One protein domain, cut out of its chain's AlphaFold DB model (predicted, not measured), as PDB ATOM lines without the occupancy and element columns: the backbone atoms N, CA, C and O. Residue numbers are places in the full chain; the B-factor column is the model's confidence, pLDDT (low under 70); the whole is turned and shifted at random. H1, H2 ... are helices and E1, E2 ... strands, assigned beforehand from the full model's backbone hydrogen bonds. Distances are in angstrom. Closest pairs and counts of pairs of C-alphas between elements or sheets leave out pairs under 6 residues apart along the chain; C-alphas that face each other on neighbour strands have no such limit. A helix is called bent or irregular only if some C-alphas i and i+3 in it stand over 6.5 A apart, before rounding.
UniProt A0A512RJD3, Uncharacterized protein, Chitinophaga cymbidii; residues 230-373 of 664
ATOM      1  N   MET A 230       7.666 -19.385  51.761       87.88
ATOM      2  CA  MET A 230       6.277 -18.958  51.788       87.88
ATOM      3  C   MET A 230       6.131 -17.839  50.775       87.88
ATOM      4  O   MET A 230       6.468 -16.701  51.085       87.88
ATOM      5  N   GLY A 231       5.666 -18.171  49.568       80.12
ATOM      6  CA  GLY A 231       5.497 -17.174  48.513       80.12
ATOM      7  C   GLY A 231       4.593 -16.028  48.973       80.12
ATOM      8  O   GLY A 231       3.608 -16.267  49.696       80.12
ATOM      9  N   ASP A 232       4.929 -14.801  48.561       83.81
ATOM     10  CA  ASP A 232       4.159 -13.613  48.933       83.81
ATOM     11  C   ASP A 232       2.720 -13.751  48.457       83.81
ATOM     12  O   ASP A 232       2.453 -14.333  47.403       83.81
ATOM     13  N   ARG A 233       1.780 -13.274  49.276       85.31
ATOM     14  CA  ARG A 233       0.362 -13.344  48.936       85.31
ATOM     15  C   ARG A 233       0.029 -12.272  47.908       85.31
ATOM     16  O   ARG A 233       0.262 -11.099  48.172       85.31
ATOM     17  N   VAL A 234      -0.600 -12.687  46.817       78.44
ATOM     18  CA  VAL A 234      -1.165 -11.799  45.798       78.44
ATOM     19  C   VAL A 234      -2.677 -11.992  45.799       78.44
ATOM     20  O   VAL A 234      -3.159 -13.128  45.733       78.44
ATOM     21  N   PHE A 235      -3.432 -10.907  45.953       77.38
ATOM     22  CA  PHE A 235      -4.895 -10.945  45.887       77.38
ATOM     23  C   PHE A 235      -5.361 -10.885  44.432       77.38
ATOM     24  O   PHE A 235      -4.604 -10.455  43.569       77.38
ATOM     25  N   ALA A 236      -6.596 -11.318  44.170       64.75
ATOM     26  CA  ALA A 236      -7.129 -11.465  42.813       64.75
ATOM     27  C   ALA A 236      -6.931 -10.215  41.929       64.75
ATOM     28  O   ALA A 236      -6.477 -10.346  40.799       64.75
ATOM     29  N   ASP A 237      -7.182  -9.023  42.475       63.53
ATOM     30  CA  ASP A 237      -7.086  -7.744  41.751       63.53
ATOM     31  C   ASP A 237      -5.651  -7.339  41.363       63.53
ATOM     32  O   ASP A 237      -5.467  -6.523  40.466       63.53
ATOM     33  N   ASP A 238      -4.646  -7.884  42.056       68.69
ATOM     34  CA  ASP A 238      -3.227  -7.554  41.873       68.69
ATOM     35  C   ASP A 238      -2.497  -8.612  41.022       68.69
ATOM     36  O   ASP A 238      -1.272  -8.571  40.884       68.69
ATOM     37  N   LEU A 239      -3.224  -9.603  40.488       60.50
ATOM     38  CA  LEU A 239      -2.644 -10.632  39.632       60.50
ATOM     39  C   LEU A 239      -2.313 -10.040  38.253       60.50
ATOM     40  O   LEU A 239      -3.158  -9.361  37.665       60.50
ATOM     41  N   PRO A 240      -1.110 -10.300  37.709       57.03
ATOM     42  CA  PRO A 240      -0.793  -9.901  36.347       57.03
ATOM     43  C   PRO A 240      -1.800 -10.517  35.367       57.03
ATOM     44  O   PRO A 240      -2.259 -11.648  35.542       57.03
ATOM     45  N   VAL A 241      -2.174  -9.732  34.354       57.56
ATOM     46  CA  VAL A 241      -3.146 -10.125  33.317       57.56
ATOM     47  C   VAL A 241      -2.601 -11.286  32.472       57.56
ATOM     48  O   VAL A 241      -3.366 -12.035  31.868       57.56
ATOM     49  N   ASP A 242      -1.278 -11.451  32.449       58.97
ATOM     50  CA  ASP A 242      -0.536 -12.495  31.761       58.97
ATOM     51  C   ASP A 242       0.094 -13.519  32.726       58.97
ATOM     52  O   ASP A 242       0.348 -13.262  33.901       58.97
ATOM     53  N   GLU A 243       0.360 -14.723  32.214       54.66
ATOM     54  CA  GLU A 243       0.907 -15.848  32.987       54.66
ATOM     55  C   GLU A 243       2.400 -15.715  33.344       54.66
ATOM     56  O   GLU A 243       2.951 -16.590  34.011       54.66
ATOM     57  N   SER A 244       3.085 -14.645  32.927       46.78
ATOM     58  CA  SER A 244       4.544 -14.586  33.031       46.78
ATOM     59  C   SER A 244       5.031 -14.296  34.465       46.78
ATOM     60  O   SER A 244       4.659 -13.314  35.102       46.78
ATOM     61  N   GLY A 245       5.882 -15.177  35.009       52.03
ATOM     62  CA  GLY A 245       6.586 -14.957  36.285       52.03
ATOM     63  C   GLY A 245       5.780 -15.207  37.572       52.03
ATOM     64  O   GLY A 245       6.228 -14.825  38.657       52.03
ATOM     65  N   GLY A 246       4.619 -15.866  37.488       60.78
ATOM     66  CA  GLY A 246       3.770 -16.220  38.631       60.78
ATOM     67  C   GLY A 246       2.819 -17.383  38.323       60.78
ATOM     68  O   GLY A 246       2.930 -18.040  37.299       60.78
ATOM     69  N   ILE A 247       1.846 -17.656  39.201       66.38
ATOM     70  CA  ILE A 247       0.841 -18.716  38.964       66.38
ATOM     71  C   ILE A 247      -0.209 -18.293  37.887       66.38
ATOM     72  O   ILE A 247      -1.114 -19.065  37.578       66.38
ATOM     73  N   GLY A 248      -0.116 -17.080  37.318       69.00
ATOM     74  CA  GLY A 248      -1.013 -16.534  36.280       69.00
ATOM     75  C   GLY A 248      -2.326 -15.918  36.797       69.00
ATOM     76  O   GLY A 248      -2.388 -15.551  37.975       69.00
ATOM     77  N   PRO A 249      -3.390 -15.816  35.971       76.31
ATOM     78  CA  PRO A 249      -4.760 -15.525  36.412       76.31
ATOM     79  C   PRO A 249      -5.435 -16.770  37.017       76.31
ATOM     80  O   PRO A 249      -4.926 -17.891  36.880       76.31
ATOM     81  N   ILE A 250      -6.539 -16.598  37.757       83.00
ATOM     82  CA  ILE A 250      -7.323 -17.747  38.244       83.00
ATOM     83  C   ILE A 250      -7.870 -18.480  37.007       83.00
ATOM     84  O   ILE A 250      -8.511 -17.834  36.181       83.00
ATOM     85  N   PRO A 251      -7.592 -19.785  36.829       86.06
ATOM     86  CA  PRO A 251      -8.039 -20.491  35.637       86.06
ATOM     87  C   PRO A 251      -9.560 -20.648  35.643       86.06
ATOM     88  O   PRO A 251     -10.129 -20.996  36.681       86.06
ATOM     89  N   ALA A 252     -10.173 -20.451  34.478       87.56
ATOM     90  CA  ALA A 252     -11.600 -20.671  34.285       87.56
ATOM     91  C   ALA A 252     -11.994 -22.138  34.535       87.56
ATOM     92  O   ALA A 252     -11.168 -23.047  34.379       87.56
ATOM     93  N   ASP A 253     -13.254 -22.356  34.904       88.50
ATOM     94  CA  ASP A 253     -13.867 -23.653  35.201       88.50
ATOM     95  C   ASP A 253     -13.149 -24.411  36.336       88.50
ATOM     96  O   ASP A 253     -13.062 -25.646  36.345       88.50
ATOM     97  N   THR A 254     -12.588 -23.679  37.305       89.81
ATOM     98  CA  THR A 254     -11.924 -24.267  38.476       89.81
ATOM     99  C   THR A 254     -12.647 -23.933  39.769       89.81
ATOM    100  O   THR A 254     -13.241 -22.873  39.918       89.81
ATOM    101  N   GLY A 255     -12.508 -24.798  40.779       89.25
ATOM    102  CA  GLY A 255     -13.110 -24.532  42.086       89.25
ATOM    103  C   GLY A 255     -12.591 -23.245  42.740       89.25
ATOM    104  O   GLY A 255     -13.261 -22.683  43.603       89.25
ATOM    105  N   HIS A 256     -11.402 -22.772  42.354       88.38
ATOM    106  CA  HIS A 256     -10.865 -21.509  42.852       88.38
ATOM    107  C   HIS A 256     -11.550 -20.285  42.230       88.38
ATOM    108  O   HIS A 256     -11.696 -19.278  42.919       88.38
ATOM    109  N   GLU A 257     -11.997 -20.381  40.975       90.56
ATOM    110  CA  GLU A 257     -12.851 -19.370  40.341       90.56
ATOM    111  C   GLU A 257     -14.196 -19.291  41.067       90.56
ATOM    112  O   GLU A 257     -14.542 -18.223  41.568       90.56
ATOM    113  N   ASP A 258     -14.861 -20.433  41.288       90.62
ATOM    114  CA  ASP A 258     -16.116 -20.494  42.055       90.62
ATOM    115  C   ASP A 258     -15.974 -19.830  43.439       90.62
ATOM    116  O   ASP A 258     -16.870 -19.134  43.933       90.62
ATOM    117  N   ALA A 259     -14.832 -20.051  44.102       89.31
ATOM    118  CA  ALA A 259     -14.529 -19.458  45.401       89.31
ATOM    119  C   ALA A 259     -14.328 -17.935  45.319       89.31
ATOM    120  O   ALA A 259     -14.766 -17.225  46.232       89.31
ATOM    121  N   ALA A 260     -13.690 -17.444  44.251       87.62
ATOM    122  CA  ALA A 260     -13.497 -16.022  43.976       87.62
ATOM    123  C   ALA A 260     -14.837 -15.319  43.710       87.62
ATOM    124  O   ALA A 260     -15.148 -14.338  44.387       87.62
ATOM    125  N   GLU A 261     -15.674 -15.875  42.835       89.19
ATOM    126  CA  GLU A 261     -17.018 -15.354  42.541       89.19
ATOM    127  C   GLU A 261     -17.912 -15.342  43.792       89.19
ATOM    128  O   GLU A 261     -18.627 -14.374  44.079       89.19
ATOM    129  N   SER A 262     -17.833 -16.407  44.597       88.94
ATOM    130  CA  SER A 262     -18.557 -16.511  45.869       88.94
ATOM    131  C   SER A 262     -18.091 -15.483  46.902       88.94
ATOM    132  O   SER A 262     -18.853 -15.098  47.793       88.94
ATOM    133  N   GLU A 263     -16.824 -15.078  46.868       88.50
ATOM    134  CA  GLU A 263     -16.307 -14.005  47.716       88.50
ATOM    135  C   GLU A 263     -16.747 -12.632  47.229       88.50
ATOM    136  O   GLU A 263     -17.198 -11.828  48.044       88.50
ATOM    137  N   GLU A 264     -16.664 -12.372  45.928       87.00
ATOM    138  CA  GLU A 264     -17.138 -11.123  45.339       87.00
ATOM    139  C   GLU A 264     -18.627 -10.910  45.641       87.00
ATOM    140  O   GLU A 264     -19.017  -9.853  46.140       87.00
ATOM    141  N   SER A 265     -19.434 -11.963  45.487       89.31
ATOM    142  CA  SER A 265     -20.858 -11.961  45.841       89.31
ATOM    143  C   SER A 265     -21.098 -11.633  47.319       89.31
ATOM    144  O   SER A 265     -22.013 -10.879  47.648       89.31
ATOM    145  N   ARG A 266     -20.267 -12.158  48.231       88.12
ATOM    146  CA  ARG A 266     -20.355 -11.844  49.668       88.12
ATOM    147  C   ARG A 266     -19.957 -10.403  49.967       88.12
ATOM    148  O   ARG A 266     -20.657  -9.727  50.714       88.12
ATOM    149  N   ARG A 267     -18.898  -9.899  49.332       88.88
ATOM    150  CA  ARG A 267     -18.431  -8.513  49.501       88.88
ATOM    151  C   ARG A 267     -19.383  -7.483  48.901       88.88
ATOM    152  O   ARG A 267     -19.446  -6.364  49.399       88.88
ATOM    153  N   ALA A 268     -20.146  -7.852  47.875       90.56
ATOM    154  CA  ALA A 268     -21.228  -7.017  47.363       90.56
ATOM    155  C   ALA A 268     -22.348  -6.820  48.405       90.56
ATOM    156  O   ALA A 268     -22.996  -5.775  48.413       90.56
ATOM    157  N   VAL A 269     -22.553  -7.798  49.299       93.69
ATOM    158  CA  VAL A 269     -23.504  -7.715  50.421       93.69
ATOM    159  C   VAL A 269     -22.886  -7.006  51.632       93.69
ATOM    160  O   VAL A 269     -23.536  -6.145  52.221       93.69
ATOM    161  N   ASP A 270     -21.643  -7.338  51.989       91.50
ATOM    162  CA  ASP A 270     -20.893  -6.710  53.083       91.50
ATOM    163  C   ASP A 270     -19.468  -6.319  52.639       91.50
ATOM    164  O   ASP A 270     -18.536  -7.129  52.708       91.50
ATOM    165  N   PRO A 271     -19.256  -5.055  52.228       88.06
ATOM    166  CA  PRO A 271     -17.945  -4.576  51.798       88.06
ATOM    167  C   PRO A 271     -16.871  -4.592  52.895       88.06
ATOM    168  O   PRO A 271     -15.688  -4.440  52.577       88.06
ATOM    169  N   THR A 272     -17.258  -4.742  54.169       87.62
ATOM    170  CA  THR A 272     -16.325  -4.806  55.304       87.62
ATOM    171  C   THR A 272     -15.745  -6.203  55.514       87.62
ATOM    172  O   THR A 272     -14.753  -6.350  56.236       87.62
ATOM    173  N   GLU A 273     -16.303  -7.225  54.854       83.25
ATOM    174  CA  GLU A 273     -15.753  -8.571  54.894       83.25
ATOM    175  C   GLU A 273     -14.363  -8.591  54.231       83.25
ATOM    176  O   GLU A 273     -14.175  -8.200  53.074       83.25
ATOM    177  N   GLY A 274     -13.354  -9.022  54.992       78.38
ATOM    178  CA  GLY A 274     -11.973  -9.091  54.521       78.38
ATOM    179  C   GLY A 274     -11.782 -10.105  53.391       78.38
ATOM    180  O   GLY A 274     -12.489 -11.112  53.317       78.38
ATOM    181  N   ARG A 275     -10.775  -9.862  52.541       79.06
ATOM    182  CA  ARG A 275     -10.452 -10.740  51.408       79.06
ATOM    183  C   ARG A 275      -9.968 -12.115  51.879       79.06
ATOM    184  O   ARG A 275      -9.073 -12.184  52.727       79.06
ATOM    185  N   ARG A 276     -10.522 -13.205  51.341       82.75
ATOM    186  CA  ARG A 276     -10.171 -14.592  51.724       82.75
ATOM    187  C   ARG A 276      -9.456 -15.347  50.601       82.75
ATOM    188  O   ARG A 276      -8.570 -16.155  50.896       82.75
ATOM    189  N   VAL A 277      -9.809 -15.066  49.353       84.00
ATOM    190  CA  VAL A 277      -9.249 -15.647  48.135       84.00
ATOM    191  C   VAL A 277      -7.944 -14.940  47.785       84.00
ATOM    192  O   VAL A 277      -7.867 -13.715  47.694       84.00
ATOM    193  N   HIS A 278      -6.882 -15.727  47.649       84.81
ATOM    194  CA  HIS A 278      -5.534 -15.254  47.370       84.81
ATOM    195  C   HIS A 278      -4.715 -16.322  46.643       84.81
ATOM    196  O   HIS A 278      -5.037 -17.508  46.644       84.81
ATOM    197  N   ARG A 279      -3.590 -15.904  46.067       83.88
ATOM    198  CA  ARG A 279      -2.546 -16.787  45.539       83.88
ATOM    199  C   ARG A 279      -1.219 -16.472  46.199       83.88
ATOM    200  O   ARG A 279      -1.110 -15.534  46.987       83.88
ATOM    201  N   ARG A 280      -0.214 -17.292  45.916       85.69
ATOM    202  CA  ARG A 280       1.156 -17.083  46.380       85.69
ATOM    203  C   ARG A 280       2.115 -17.101  45.211       85.69
ATOM    204  O   ARG A 280       1.811 -17.736  44.214       85.69
ATOM    205  N   HIS A 281       3.275 -16.475  45.329       86.12
ATOM    206  CA  HIS A 281       4.324 -16.704  44.337       86.12
ATOM    207  C   HIS A 281       4.799 -18.159  44.344       86.12
ATOM    208  O   HIS A 281       4.852 -18.812  45.391       86.12
ATOM    209  N   ALA A 282       5.131 -18.652  43.152       89.56
ATOM    210  CA  ALA A 282       5.665 -19.988  42.967       89.56
ATOM    211  C   ALA A 282       7.092 -20.093  43.529       89.56
ATOM    212  O   ALA A 282       7.879 -19.146  43.485       89.56
ATOM    213  N   PHE A 283       7.432 -21.269  44.042       91.81
ATOM    214  CA  PHE A 283       8.791 -21.653  44.371       91.81
ATOM    215  C   PHE A 283       9.612 -21.670  43.076       91.81
ATOM    216  O   PHE A 283       9.181 -22.307  42.111       91.81
ATOM    217  N   PRO A 284      10.768 -20.985  43.017       91.62
ATOM    218  CA  PRO A 284      11.524 -20.877  41.775       91.62
ATOM    219  C   PRO A 284      11.924 -22.248  41.221       91.62
ATOM    220  O   PRO A 284      12.513 -23.054  41.941       91.62
ATOM    221  N   PHE A 285      11.672 -22.488  39.931       90.62
ATOM    222  CA  PHE A 285      11.961 -23.773  39.281       90.62
ATOM    223  C   PHE A 285      13.435 -24.187  39.413       90.62
ATOM    224  O   PHE A 285      13.741 -25.330  39.742       90.62
ATOM    225  N   ALA A 286      14.359 -23.229  39.288       92.06
ATOM    226  CA  ALA A 286      15.797 -23.451  39.474       92.06
ATOM    227  C   ALA A 286      16.175 -24.003  40.865       92.06
ATOM    228  O   ALA A 286      17.256 -24.559  41.035       92.06
ATOM    229  N   ARG A 287      15.288 -23.862  41.860       94.19
ATOM    230  CA  ARG A 287      15.478 -24.348  43.230       94.19
ATOM    231  C   ARG A 287      14.830 -25.708  43.481       94.19
ATOM    232  O   ARG A 287      14.903 -26.207  44.597       94.19
ATOM    233  N   PHE A 288      14.219 -26.351  42.483       94.12
ATOM    234  CA  PHE A 288      13.585 -27.666  42.665       94.12
ATOM    235  C   PHE A 288      14.583 -28.745  43.108       94.12
ATOM    236  O   PHE A 288      14.217 -29.635  43.873       94.12
ATOM    237  N   GLY A 289      15.854 -28.626  42.712       92.69
ATOM    238  CA  GLY A 289      16.933 -29.485  43.209       92.69
ATOM    239  C   GLY A 289      17.234 -29.325  44.707       92.69
ATOM    240  O   GLY A 289      17.904 -30.176  45.280       92.69
ATOM    241  N   GLU A 290      16.736 -28.266  45.356       94.06
ATOM    242  CA  GLU A 290      16.866 -28.078  46.803       94.06
ATOM    243  C   GLU A 290      15.843 -28.895  47.599       94.06
ATOM    244  O   GLU A 290      16.038 -29.039  48.805       94.06
ATOM    245  N   LEU A 291      14.759 -29.388  46.977       94.62
ATOM    246  CA  LEU A 291      13.717 -30.161  47.663       94.62
ATOM    247  C   LEU A 291      14.266 -31.500  48.161       94.62
ATOM    248  O   LEU A 291      15.041 -32.169  47.479       94.62
ATOM    249  N   GLN A 292      13.833 -31.897  49.351       94.38
ATOM    250  CA  GLN A 292      14.275 -33.113  50.022       94.38
ATOM    251  C   GLN A 292      13.082 -34.014  50.346       94.38
ATOM    252  O   GLN A 292      11.994 -33.507  50.642       94.38
ATOM    253  N   PRO A 293      13.260 -35.349  50.318       95.62
ATOM    254  CA  PRO A 293      12.232 -36.264  50.794       95.62
ATOM    255  C   PRO A 293      11.781 -35.888  52.212       95.62
ATOM    256  O   PRO A 293      12.597 -35.535  53.059       95.62
ATOM    257  N   GLY A 294      10.479 -35.954  52.469       96.00
ATOM    258  CA  GLY A 294       9.866 -35.515  53.721       96.00
ATOM    259  C   GLY A 294       9.458 -34.039  53.744       96.00
ATOM    260  O   GLY A 294       8.679 -33.667  54.621       96.00
ATOM    261  N   ASP A 295       9.901 -33.205  52.792       97.00
ATOM    262  CA  ASP A 295       9.458 -31.809  52.725       97.00
ATOM    263  C   ASP A 295       7.933 -31.722  52.627       97.00
ATOM    264  O   ASP A 295       7.282 -32.401  51.823       97.00
ATOM    265  N   TRP A 296       7.358 -30.827  53.422       96.44
ATOM    266  CA  TRP A 296       5.951 -30.491  53.321       96.44
ATOM    267  C   TRP A 296       5.761 -29.417  52.254       96.44
ATOM    268  O   TRP A 296       6.129 -28.257  52.449       96.44
ATOM    269  N   LEU A 297       5.133 -29.796  51.142       96.81
ATOM    270  CA  LEU A 297       4.819 -28.887  50.048       96.81
ATOM    271  C   LEU A 297       3.350 -28.472  50.064       96.81
ATOM    272  O   LEU A 297       2.462 -29.258  50.402       96.81
ATOM    273  N   TRP A 298       3.092 -27.255  49.600       95.75
ATOM    274  CA  TRP A 298       1.800 -26.905  49.024       95.75
ATOM    275  C   TRP A 298       2.008 -26.621  47.549       95.75
ATOM    276  O   TRP A 298       2.939 -25.900  47.196       95.75
ATOM    277  N   TYR A 299       1.143 -27.157  46.697       95.56
ATOM    278  CA  TYR A 299       1.104 -26.795  45.285       95.56
ATOM    279  C   TYR A 299      -0.270 -26.265  44.907       95.56
ATOM    280  O   TYR A 299      -1.291 -26.699  45.442       95.56
ATOM    281  N   TYR A 300      -0.300 -25.312  43.984       94.12
ATOM    282  CA  TYR A 300      -1.537 -24.719  43.506       94.12
ATOM    283  C   TYR A 300      -2.213 -25.648  42.495       94.12
ATOM    284  O   TYR A 300      -1.691 -25.864  41.404       94.12
ATOM    285  N   ASN A 301      -3.378 -26.184  42.852       93.06
ATOM    286  CA  ASN A 301      -4.176 -27.073  42.007       93.06
ATOM    287  C   ASN A 301      -5.549 -26.498  41.644       93.06
ATOM    288  O   ASN A 301      -6.409 -27.242  41.181       93.06
ATOM    289  N   ALA A 302      -5.752 -25.202  41.898       91.81
ATOM    290  CA  ALA A 302      -6.996 -24.484  41.650       91.81
ATOM    291  C   ALA A 302      -8.235 -25.132  42.311       91.81
ATOM    292  O   ALA A 302      -9.343 -25.073  41.781       91.81
ATOM    293  N   ASN A 303      -8.064 -25.762  43.481       90.50
ATOM    294  CA  ASN A 303      -9.201 -26.242  44.269       90.50
ATOM    295  C   ASN A 303     -10.019 -25.080  44.867       90.50
ATOM    296  O   ASN A 303      -9.591 -23.932  44.868       90.50
ATOM    297  N   SER A 304     -11.173 -25.384  45.458       88.06
ATOM    298  CA  SER A 304     -12.069 -24.382  46.054       88.06
ATOM    299  C   SER A 304     -11.631 -23.817  47.409       88.06
ATOM    300  O   SER A 304     -12.404 -23.138  48.087       88.06
ATOM    301  N   SER A 305     -10.395 -24.079  47.845       86.62
ATOM    302  CA  SER A 305      -9.855 -23.399  49.024       86.62
ATOM    303  C   SER A 305      -9.546 -21.939  48.695       86.62
ATOM    304  O   SER A 305      -9.203 -21.614  47.564       86.62
ATOM    305  N   GLY A 306      -9.558 -21.054  49.697       83.19
ATOM    306  CA  GLY A 306      -9.196 -19.645  49.490       83.19
ATOM    307  C   GLY A 306      -7.749 -19.408  49.026       83.19
ATOM    308  O   GLY A 306      -7.387 -18.273  48.767       83.19
ATOM    309  N   GLY A 307      -6.903 -20.442  48.967       85.69
ATOM    310  CA  GLY A 307      -5.559 -20.365  48.384       85.69
ATOM    311  C   GLY A 307      -5.374 -21.213  47.120       85.69
ATOM    312  O   GLY A 307      -4.242 -21.340  46.646       85.69
ATOM    313  N   GLY A 308      -6.426 -21.896  46.652       88.19
ATOM    314  CA  GLY A 308      -6.392 -22.839  45.529       88.19
ATOM    315  C   GLY A 308      -5.321 -23.934  45.621       88.19
ATOM    316  O   GLY A 308      -4.840 -24.397  44.588       88.19
ATOM    317  N   SER A 309      -4.870 -24.296  46.826       91.88
ATOM    318  CA  SER A 309      -3.664 -25.111  47.029       91.88
ATOM    319  C   SER A 309      -3.949 -26.438  47.733       91.88
ATOM    320  O   SER A 309      -4.866 -26.550  48.550       91.88
ATOM    321  N   HIS A 310      -3.124 -27.441  47.439       94.00
ATOM    322  CA  HIS A 310      -3.162 -28.783  48.015       94.00
ATOM    323  C   HIS A 310      -1.854 -29.090  48.741       94.00
ATOM    324  O   HIS A 310      -0.776 -28.770  48.249       94.00
ATOM    325  N   SER A 311      -1.962 -29.706  49.914       95.12
ATOM    326  CA  SER A 311      -0.850 -29.982  50.822       95.12
ATOM    327  C   SER A 311      -0.411 -31.443  50.730       95.12
ATOM    328  O   SER A 311      -1.248 -32.341  50.817       95.12
ATOM    329  N   VAL A 312       0.896 -31.679  50.616       97.31
ATOM    330  CA  VAL A 312       1.487 -33.005  50.379       97.31
ATOM    331  C   VAL A 312       2.827 -33.180  51.100       97.31
ATOM    332  O   VAL A 312       3.489 -32.201  51.433       97.31
ATOM    333  N   ILE A 313       3.254 -34.430  51.278       98.06
ATOM    334  CA  ILE A 313       4.641 -34.779  51.615       98.06
ATOM    335  C   ILE A 313       5.376 -35.156  50.329       98.06
ATOM    336  O   ILE A 313       4.922 -36.031  49.587       98.06
ATOM    337  N   PHE A 314       6.508 -34.512  50.061       97.94
ATOM    338  CA  PHE A 314       7.377 -34.869  48.946       97.94
ATOM    339  C   PHE A 314       8.144 -36.156  49.244       97.94
ATOM    340  O   PHE A 314       8.744 -36.285  50.307       97.94
ATOM    341  N   SER A 315       8.146 -37.105  48.308       97.19
ATOM    342  CA  SER A 315       8.984 -38.302  48.400       97.19
ATOM    343  C   SER A 315      10.231 -38.148  47.538       97.19
ATOM    344  O   SER A 315      11.328 -38.053  48.065       97.19
ATOM    345  N   ARG A 316      10.075 -38.115  46.213       95.69
ATOM    346  CA  ARG A 316      11.198 -38.117  45.263       95.69
ATOM    347  C   ARG A 316      10.751 -37.671  43.878       95.69
ATOM    348  O   ARG A 316       9.554 -37.620  43.595       95.69
ATOM    349  N   TRP A 317      11.703 -37.423  42.986       95.69
ATOM    350  CA  TRP A 317      11.420 -37.200  41.569       95.69
ATOM    351  C   TRP A 317      11.217 -38.529  40.829       95.69
ATOM    352  O   TRP A 317      12.038 -39.441  40.904       95.69
ATOM    353  N   ALA A 318      10.109 -38.633  40.100       94.44
ATOM    354  CA  ALA A 318       9.708 -39.799  39.312       94.44
ATOM    355  C   ALA A 318      10.270 -39.792  37.883       94.44
ATOM    356  O   ALA A 318      10.185 -40.806  37.195       94.44
ATOM    357  N   ALA A 319      10.749 -38.639  37.415       92.38
ATOM    358  CA  ALA A 319      11.302 -38.424  36.085       92.38
ATOM    359  C   ALA A 319      12.228 -37.190  36.103       92.38
ATOM    360  O   ALA A 319      12.077 -36.344  36.999       92.38
ATOM    361  N   PRO A 320      13.141 -37.057  35.124       90.31
ATOM    362  CA  PRO A 320      13.912 -35.832  34.931       90.31
ATOM    363  C   PRO A 320      13.006 -34.639  34.585       90.31
ATOM    364  O   PRO A 320      11.796 -34.790  34.388       90.31
ATOM    365  N   ALA A 321      13.601 -33.444  34.531       92.38
ATOM    366  CA  ALA A 321      12.915 -32.242  34.066       92.38
ATOM    367  C   ALA A 321      12.379 -32.437  32.639       92.38
ATOM    368  O   ALA A 321      13.045 -33.041  31.797       92.38
ATOM    369  N   ASP A 322      11.203 -31.886  32.372       95.31
ATOM    370  CA  ASP A 322      10.550 -31.903  31.069       95.31
ATOM    371  C   ASP A 322       9.860 -30.550  30.819       95.31
ATOM    372  O   ASP A 322       9.759 -29.713  31.723       95.31
ATOM    373  N   ALA A 323       9.410 -30.310  29.590       94.44
ATOM    374  CA  ALA A 323       8.726 -29.081  29.217       94.44
ATOM    375  C   ALA A 323       7.580 -29.335  28.233       94.44
ATOM    376  O   ALA A 323       7.697 -30.113  27.287       94.44
ATOM    377  N   VAL A 324       6.471 -28.618  28.414       93.06
ATOM    378  CA  VAL A 324       5.338 -28.620  27.479       93.06
ATOM    379  C   VAL A 324       4.912 -27.188  27.201       93.06
ATOM    380  O   VAL A 324       4.666 -26.421  28.122       93.06
ATOM    381  N   ASN A 325       4.847 -26.807  25.921       89.81
ATOM    382  CA  ASN A 325       4.497 -25.443  25.501       89.81
ATOM    383  C   ASN A 325       5.315 -24.346  26.214       89.81
ATOM    384  O   ASN A 325       4.796 -23.284  26.538       89.81
ATOM    385  N   GLY A 326       6.600 -24.619  26.465       89.75
ATOM    386  CA  GLY A 326       7.505 -23.706  27.165       89.75
ATOM    387  C   GLY A 326       7.412 -23.744  28.692       89.75
ATOM    388  O   GLY A 326       8.255 -23.124  29.326       89.75
ATOM    389  N   VAL A 327       6.459 -24.489  29.270       90.69
ATOM    390  CA  VAL A 327       6.303 -24.649  30.722       90.69
ATOM    391  C   VAL A 327       7.157 -25.806  31.226       90.69
ATOM    392  O   VAL A 327       6.893 -26.967  30.896       90.69
ATOM    393  N   HIS A 328       8.147 -25.495  32.056       93.88
ATOM    394  CA  HIS A 328       9.058 -26.460  32.664       93.88
ATOM    395  C   HIS A 328       8.444 -27.108  33.906       93.88
ATOM    396  O   HIS A 328       7.823 -26.449  34.751       93.88
ATOM    397  N   TYR A 329       8.642 -28.419  34.034       95.81
ATOM    398  CA  TYR A 329       8.141 -29.197  35.157       95.81
ATOM    399  C   TYR A 329       9.027 -30.408  35.479       95.81
ATOM    400  O   TYR A 329       9.807 -30.882  34.660       95.81
ATOM    401  N   HIS A 330       8.874 -30.939  36.690       95.81
ATOM    402  CA  HIS A 330       9.359 -32.252  37.100       95.81
ATOM    403  C   HIS A 330       8.179 -33.110  37.545       95.81
ATOM    404  O   HIS A 330       7.252 -32.633  38.206       95.81
ATOM    405  N   ARG A 331       8.216 -34.410  37.251       97.25
ATOM    406  CA  ARG A 331       7.237 -35.345  37.815       97.25
ATOM    407  C   ARG A 331       7.691 -35.780  39.204       97.25
ATOM    408  O   ARG A 331       8.750 -36.382  39.337       97.25
ATOM    409  N   ALA A 332       6.894 -35.506  40.230       97.44
ATOM    410  CA  ALA A 332       7.158 -35.882  41.617       97.44
ATOM    411  C   ALA A 332       6.316 -37.085  42.051       97.44
ATOM    412  O   ALA A 332       5.182 -37.250  41.599       97.44
ATOM    413  N   ILE A 333       6.858 -37.870  42.980       97.75
ATOM    414  CA  ILE A 333       6.126 -38.804  43.832       97.75
ATOM    415  C   ILE A 333       5.817 -38.105  45.153       97.75
ATOM    416  O   ILE A 333       6.717 -37.575  45.809       97.75
ATOM    417  N   LEU A 334       4.546 -38.110  45.534       98.00
ATOM    418  CA  LEU A 334       4.007 -37.378  46.672       98.00
ATOM    419  C   LEU A 334       3.108 -38.288  47.504       98.00
ATOM    420  O   LEU A 334       2.462 -39.188  46.965       98.00
ATOM    421  N   PHE A 335       2.998 -37.991  48.796       97.38
ATOM    422  CA  PHE A 335       1.953 -38.543  49.645       97.38
ATOM    423  C   PHE A 335       0.940 -37.470  50.019       97.38
ATOM    424  O   PHE A 335       1.305 -36.364  50.426       97.38
ATOM    425  N   SER A 336      -0.344 -37.793  49.895       94.50
ATOM    426  CA  SER A 336      -1.416 -36.912  50.351       94.50
ATOM    427  C   SER A 336      -2.721 -37.656  50.569       94.50
ATOM    428  O   SER A 336      -2.913 -38.762  50.069       94.50
ATOM    429  N   GLN A 337      -3.647 -37.021  51.281       87.50
ATOM    430  CA  GLN A 337      -5.014 -37.506  51.385       87.50
ATOM    431  C   GLN A 337      -5.852 -36.981  50.206       87.50
ATOM    432  O   GLN A 337      -5.988 -35.761  50.058       87.50
ATOM    433  N   PRO A 338      -6.437 -37.858  49.369       77.12
ATOM    434  CA  PRO A 338      -7.238 -37.433  48.224       77.12
ATOM    435  C   PRO A 338      -8.627 -36.930  48.629       77.12
ATOM    436  O   PRO A 338      -9.166 -36.038  47.981       77.12
ATOM    437  N   ASN A 339      -9.224 -37.511  49.674       73.19
ATOM    438  CA  ASN A 339     -10.493 -37.070  50.244       73.19
ATOM    439  C   ASN A 339     -10.610 -37.512  51.717       73.19
ATOM    440  O   ASN A 339      -9.928 -38.456  52.109       73.19
ATOM    441  N   PRO A 340     -11.485 -36.879  52.518       66.25
ATOM    442  CA  PRO A 340     -11.581 -37.145  53.958       66.25
ATOM    443  C   PRO A 340     -11.996 -38.573  54.332       66.25
ATOM    444  O   PRO A 340     -11.706 -39.014  55.434       66.25
ATOM    445  N   GLY A 341     -12.691 -39.283  53.436       62.59
ATOM    446  CA  GLY A 341     -13.174 -40.648  53.670       62.59
ATOM    447  C   GLY A 341     -12.166 -41.738  53.306       62.59
ATOM    448  O   GLY A 341     -12.501 -42.917  53.357       62.59
ATOM    449  N   ARG A 342     -10.954 -41.367  52.884       65.81
ATOM    450  CA  ARG A 342      -9.858 -42.291  52.586       65.81
ATOM    451  C   ARG A 342      -8.615 -41.872  53.365       65.81
ATOM    452  O   ARG A 342      -8.437 -40.689  53.668       65.81
ATOM    453  N   GLY A 343      -7.757 -42.845  53.665       71.50
ATOM    454  CA  GLY A 343      -6.414 -42.590  54.182       71.50
ATOM    455  C   GLY A 343      -5.544 -41.817  53.185       71.50
ATOM    456  O   GLY A 343      -6.009 -41.331  52.146       71.50
ATOM    457  N   GLY A 344      -4.256 -41.696  53.499       87.12
ATOM    458  CA  GLY A 344      -3.286 -41.163  52.544       87.12
ATOM    459  C   GLY A 344      -3.165 -42.039  51.291       87.12
ATOM    460  O   GLY A 344      -3.676 -43.154  51.226       87.12
ATOM    461  N   ARG A 345      -2.472 -41.545  50.269       92.31
ATOM    462  CA  ARG A 345      -1.990 -42.360  49.148       92.31
ATOM    463  C   ARG A 345      -0.662 -41.830  48.631       92.31
ATOM    464  O   ARG A 345      -0.453 -40.616  48.620       92.31
ATOM    465  N   GLU A 346       0.169 -42.725  48.105       95.62
ATOM    466  CA  GLU A 346       1.288 -42.372  47.226       95.62
ATOM    467  C   GLU A 346       0.741 -42.089  45.814       95.62
ATOM    468  O   GLU A 346      -0.060 -42.861  45.280       95.62
ATOM    469  N   HIS A 347       1.124 -40.973  45.199       95.88
ATOM    470  CA  HIS A 347       0.693 -40.616  43.846       95.88
ATOM    471  C   HIS A 347       1.732 -39.762  43.119       95.88
ATOM    472  O   HIS A 347       2.671 -39.241  43.716       95.88
ATOM    473  N   THR A 348       1.546 -39.590  41.812       97.25
ATOM    474  CA  THR A 348       2.351 -38.672  40.998       97.25
ATOM    475  C   THR A 348       1.673 -37.314  40.850       97.25
ATOM    476  O   THR A 348       0.442 -37.239  40.807       97.25
ATOM    477  N   ALA A 349       2.463 -36.255  40.702       97.31
ATOM    478  CA  ALA A 349       2.015 -34.959  40.194       97.31
ATOM    479  C   ALA A 349       3.135 -34.308  39.372       97.31
ATOM    480  O   ALA A 349       4.312 -34.534  39.653       97.31
ATOM    481  N   ASN A 350       2.789 -33.500  38.369       97.69
ATOM    482  CA  ASN A 350       3.780 -32.675  37.681       97.69
ATOM    483  C   ASN A 350       3.881 -31.343  38.427       97.69
ATOM    484  O   ASN A 350       2.901 -30.603  38.508       97.69
ATOM    485  N   LEU A 351       5.043 -31.065  39.006       97.19
ATOM    486  CA  LEU A 351       5.327 -29.813  39.696       97.19
ATOM    487  C   LEU A 351       6.125 -28.920  38.752       97.19
ATOM    488  O   LEU A 351       7.088 -29.404  38.165       97.19
ATOM    489  N   GLY A 352       5.758 -27.654  38.585       94.19
ATOM    490  CA  GLY A 352       6.413 -26.790  37.595       94.19
ATOM    491  C   GLY A 352       6.450 -25.318  37.960       94.19
ATOM    492  O   GLY A 352       6.149 -24.940  39.090       94.19
ATOM    493  N   GLU A 353       6.864 -24.492  37.005       89.00
ATOM    494  CA  GLU A 353       7.036 -23.048  37.215       89.00
ATOM    495  C   GLU A 353       5.713 -22.277  37.317       89.00
ATOM    496  O   GLU A 353       5.618 -21.312  38.074       89.00
ATOM    497  N   GLN A 354       4.673 -22.747  36.626       88.94
ATOM    498  CA  GLN A 354       3.344 -22.136  36.609       88.94
ATOM    499  C   GLN A 354       2.237 -23.192  36.591       88.94
ATOM    500  O   GLN A 354       2.486 -24.385  36.402       88.94
ATOM    501  N   TYR A 355       0.997 -22.749  36.820       91.12
ATOM    502  CA  TYR A 355      -0.164 -23.616  36.651       91.12
ATOM    503  C   TYR A 355      -0.440 -23.792  35.165       91.12
ATOM    504  O   TYR A 355      -0.514 -22.814  34.431       91.12
ATOM    505  N   TYR A 356      -0.603 -25.036  34.729       90.56
ATOM    506  CA  TYR A 356      -0.911 -25.349  33.341       90.56
ATOM    507  C   TYR A 356      -1.833 -26.567  33.290       90.56
ATOM    508  O   TYR A 356      -1.554 -27.593  33.910       90.56
ATOM    509  N   ASN A 357      -2.944 -26.456  32.563       90.94
ATOM    510  CA  ASN A 357      -3.944 -27.516  32.421       90.94
ATOM    511  C   ASN A 357      -4.436 -27.575  30.968       90.94
ATOM    512  O   ASN A 357      -5.495 -27.046  30.639       90.94
ATOM    513  N   ALA A 358      -3.650 -28.193  30.088       85.38
ATOM    514  CA  ALA A 358      -4.027 -28.395  28.692       85.38
ATOM    515  C   ALA A 358      -3.378 -29.658  28.109       85.38
ATOM    516  O   ALA A 358      -2.339 -30.127  28.570       85.38
ATOM    517  N   GLY A 359      -4.013 -30.236  27.082       81.81
ATOM    518  CA  GLY A 359      -3.485 -31.413  26.380       81.81
ATOM    519  C   GLY A 359      -3.389 -32.678  27.243       81.81
ATOM    520  O   GLY A 359      -2.525 -33.513  27.004       81.81
ATOM    521  N   GLY A 360      -4.238 -32.809  28.271       89.38
ATOM    522  CA  GLY A 360      -4.220 -33.950  29.197       89.38
ATOM    523  C   GLY A 360      -3.073 -33.929  30.214       89.38
ATOM    524  O   GLY A 360      -2.920 -34.885  30.973       89.38
ATOM    525  N   ILE A 361      -2.283 -32.853  30.256       93.31
ATOM    526  CA  ILE A 361      -1.211 -32.651  31.231       93.31
ATOM    527  C   ILE A 361      -1.631 -31.550  32.203       93.31
ATOM    528  O   ILE A 361      -2.036 -30.462  31.796       93.31
ATOM    529  N   GLN A 362      -1.506 -31.849  33.496       95.44
ATOM    530  CA  GLN A 362      -1.705 -30.895  34.584       95.44
ATOM    531  C   GLN A 362      -0.376 -30.655  35.286       95.44
ATOM    532  O   GLN A 362       0.263 -31.624  35.702       95.44
ATOM    533  N   ILE A 363       0.028 -29.390  35.391       95.19
ATOM    534  CA  ILE A 363       1.248 -28.921  36.053       95.19
ATOM    535  C   ILE A 363       0.848 -27.949  37.154       95.19
ATOM    536  O   ILE A 363       0.026 -27.054  36.945       95.19
ATOM    537  N   TYR A 364       1.443 -28.136  38.326       95.56
ATOM    538  CA  TYR A 364       1.125 -27.373  39.518       95.56
ATOM    539  C   TYR A 364       2.373 -26.693  40.075       95.56
ATOM    540  O   TYR A 364       3.355 -27.370  40.381       95.56
ATOM    541  N   PRO A 365       2.363 -25.375  40.285       94.31
ATOM    542  CA  PRO A 365       3.487 -24.714  40.911       94.31
ATOM    543  C   PRO A 365       3.429 -24.877  42.420       94.31
ATOM    544  O   PRO A 365       2.365 -24.821  43.045       94.31
ATOM    545  N   ILE A 366       4.602 -25.074  43.011       95.50
ATOM    546  CA  ILE A 366       4.773 -25.163  44.458       95.50
ATOM    547  C   ILE A 366       4.641 -23.751  45.025       95.50
ATOM    548  O   ILE A 366       5.286 -22.833  44.546       95.50
ATOM    549  N   THR A 367       3.818 -23.553  46.044       93.00
ATOM    550  CA  THR A 367       3.537 -22.239  46.644       93.00
ATOM    551  C   THR A 367       4.106 -22.089  48.046       93.00
ATOM    552  O   THR A 367       4.208 -20.979  48.582       93.00
ATOM    553  N   TYR A 368       4.463 -23.215  48.655       94.00
ATOM    554  CA  TYR A 368       4.965 -23.278  50.011       94.00
ATOM    555  C   TYR A 368       5.816 -24.532  50.197       94.00
ATOM    556  O   TYR A 368       5.452 -25.602  49.710       94.00
ATOM    557  N   VAL A 369       6.921 -24.395  50.925       95.44
ATOM    558  CA  VAL A 369       7.797 -25.501  51.327       95.44
ATOM    559  C   VAL A 369       8.131 -25.311  52.798       95.44
ATOM    560  O   VAL A 369       8.685 -24.276  53.158       95.44
ATOM    561  N   THR A 370       7.836 -26.299  53.638       94.81
ATOM    562  CA  THR A 370       8.408 -26.400  54.986       94.81
ATOM    563  C   THR A 370       9.332 -27.598  55.036       94.81
ATOM    564  O   THR A 370       8.901 -28.724  54.781       94.81
ATOM    565  N   ARG A 371      10.569 -27.354  55.468       94.19
ATOM    566  CA  ARG A 371      11.513 -28.398  55.847       94.19
ATOM    567  C   ARG A 371      11.601 -28.513  57.354       94.19
ATOM    568  O   ARG A 371      11.833 -27.521  58.052       94.19
ATOM    569  N   VAL A 372      11.452 -29.733  57.844       91.75
ATOM    570  CA  VAL A 372      11.714 -30.064  59.239       91.75
ATOM    571  C   VAL A 372      13.191 -30.389  59.412       91.75
ATOM    572  O   VAL A 372      13.800 -30.964  58.516       91.75
ATOM    573  N   SER A 373      13.758 -30.032  60.564       90.88
ATOM    574  CA  SER A 373      15.139 -30.381  60.860       90.88
ATOM    575  C   SER A 373      15.404 -31.880  60.805       90.88
ATOM    576  O   SER A 373      14.600 -32.666  61.308       90.88
TER     577      SER A 373
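What this domain is: This is residues 230 to 373 of the 664 residues of an uncharacterized protein of Chitinophaga cymbidii (UniProt A0A512RJD3). A small closed barrel of five strands, E3, E4, E5, E6 and E8, makes the body, with the short strand E7 paired onto E8 beside the ring and the short helix H2 packed on the barrel's outside. The first part of the printed stretch lies off the barrel: a small two-stranded sheet of E1 and E2, and the helix H1, which reaches away at one end of the longest axis. The printed part has 144 residues, with two named helices and eight named strands in the order E1 H1 E2 H2 E3 E4 E5 E6 E7 E8. The barrel is mixed, with E6 and E8 its one parallel pair, the E1 and E2 sheet is antiparallel, and the class is mixed, helices and strands. The whole is compact, with a radius of gyration of the C-alphas of 15.6 A and spans of 48 by 37 by 32 A.

How they stand to each other: E1, residues 233 to 235, is the antiparallel neighbour of E2, residues 278 to 280, at 143 degrees, with N 234 and O 279 2.9 A apart. H1, residues 255 to 269, is not on the barrel. The closest C-alphas of E2 and E8, residues 361 to 372, are those of Arg 280 and Thr 367, 5.7 A apart. H2, residues 285 to 290, is irregular, with C-alphas 286 and 289 7.2 A apart. It is on the barrel and outside it, at a height over the sheet of 8.8 A. It lies only just over E6, residues 345 to 352, on which 3 of its C-alphas fall, and runs along the strands, at 14 degrees to E6 on the local plane. E3, residues 296 to 300, E4, residues 309 to 324, E5, residues 327 to 336, and E6 form a meander, each strand the antiparallel neighbour of the one before, and each successive two are a hairpin. E4 bends by 119 degrees at residue 313, pairing with E3 over residues 309 to 313 and with E5 over residues 313 to 324. N 297 and O 312 of E3 and E4 are 2.9 A apart, N 318 and O 331 of E4 and E5 2.7 A, and N 332 and O 349 of E5 and E6 2.8 A, within hydrogen-bond range. E8 is parallel to E6, with N 364 and O 350 2.9 A apart, and antiparallel to E3, closing the ring, with N 298 and O 368 2.9 A apart. E7, residues 356 to 358, forms a hairpin with E8, with N 363 and O 356 2.8 A apart. O i to N i+4 pairs are within hydrogen-bond range in 10 of 11 cases in H1 and in 0 of 2 in H2, where 2 of 3 O i to N i+3 pairs are.

Where its parts are: E1 begins at C-alpha 233, (0.362, -13.344, 48.936). From first to last C-alpha, H1 measures 21.5 A and ends at C-alpha 269, (-23.504, -7.715, 50.421). E3 measures 13.6 A, E4 21.8 A, E5 24.4 A and E6 21.1 A. E8 measures 31.0 A, bends by 61 degrees at residue 367 and ends at C-alpha 372, (11.714, -30.064, 59.239).

The domain as a whole: The two C-alphas farthest apart, those of Val 269 and Pro 320, are 49.3 A apart. The printed part has no cut. The link from E1 to H1, 19 residues, is long. The mean pLDDT of the printed part is 87.3, and it is under 70 at residues 236 to 248 and 340 to 342.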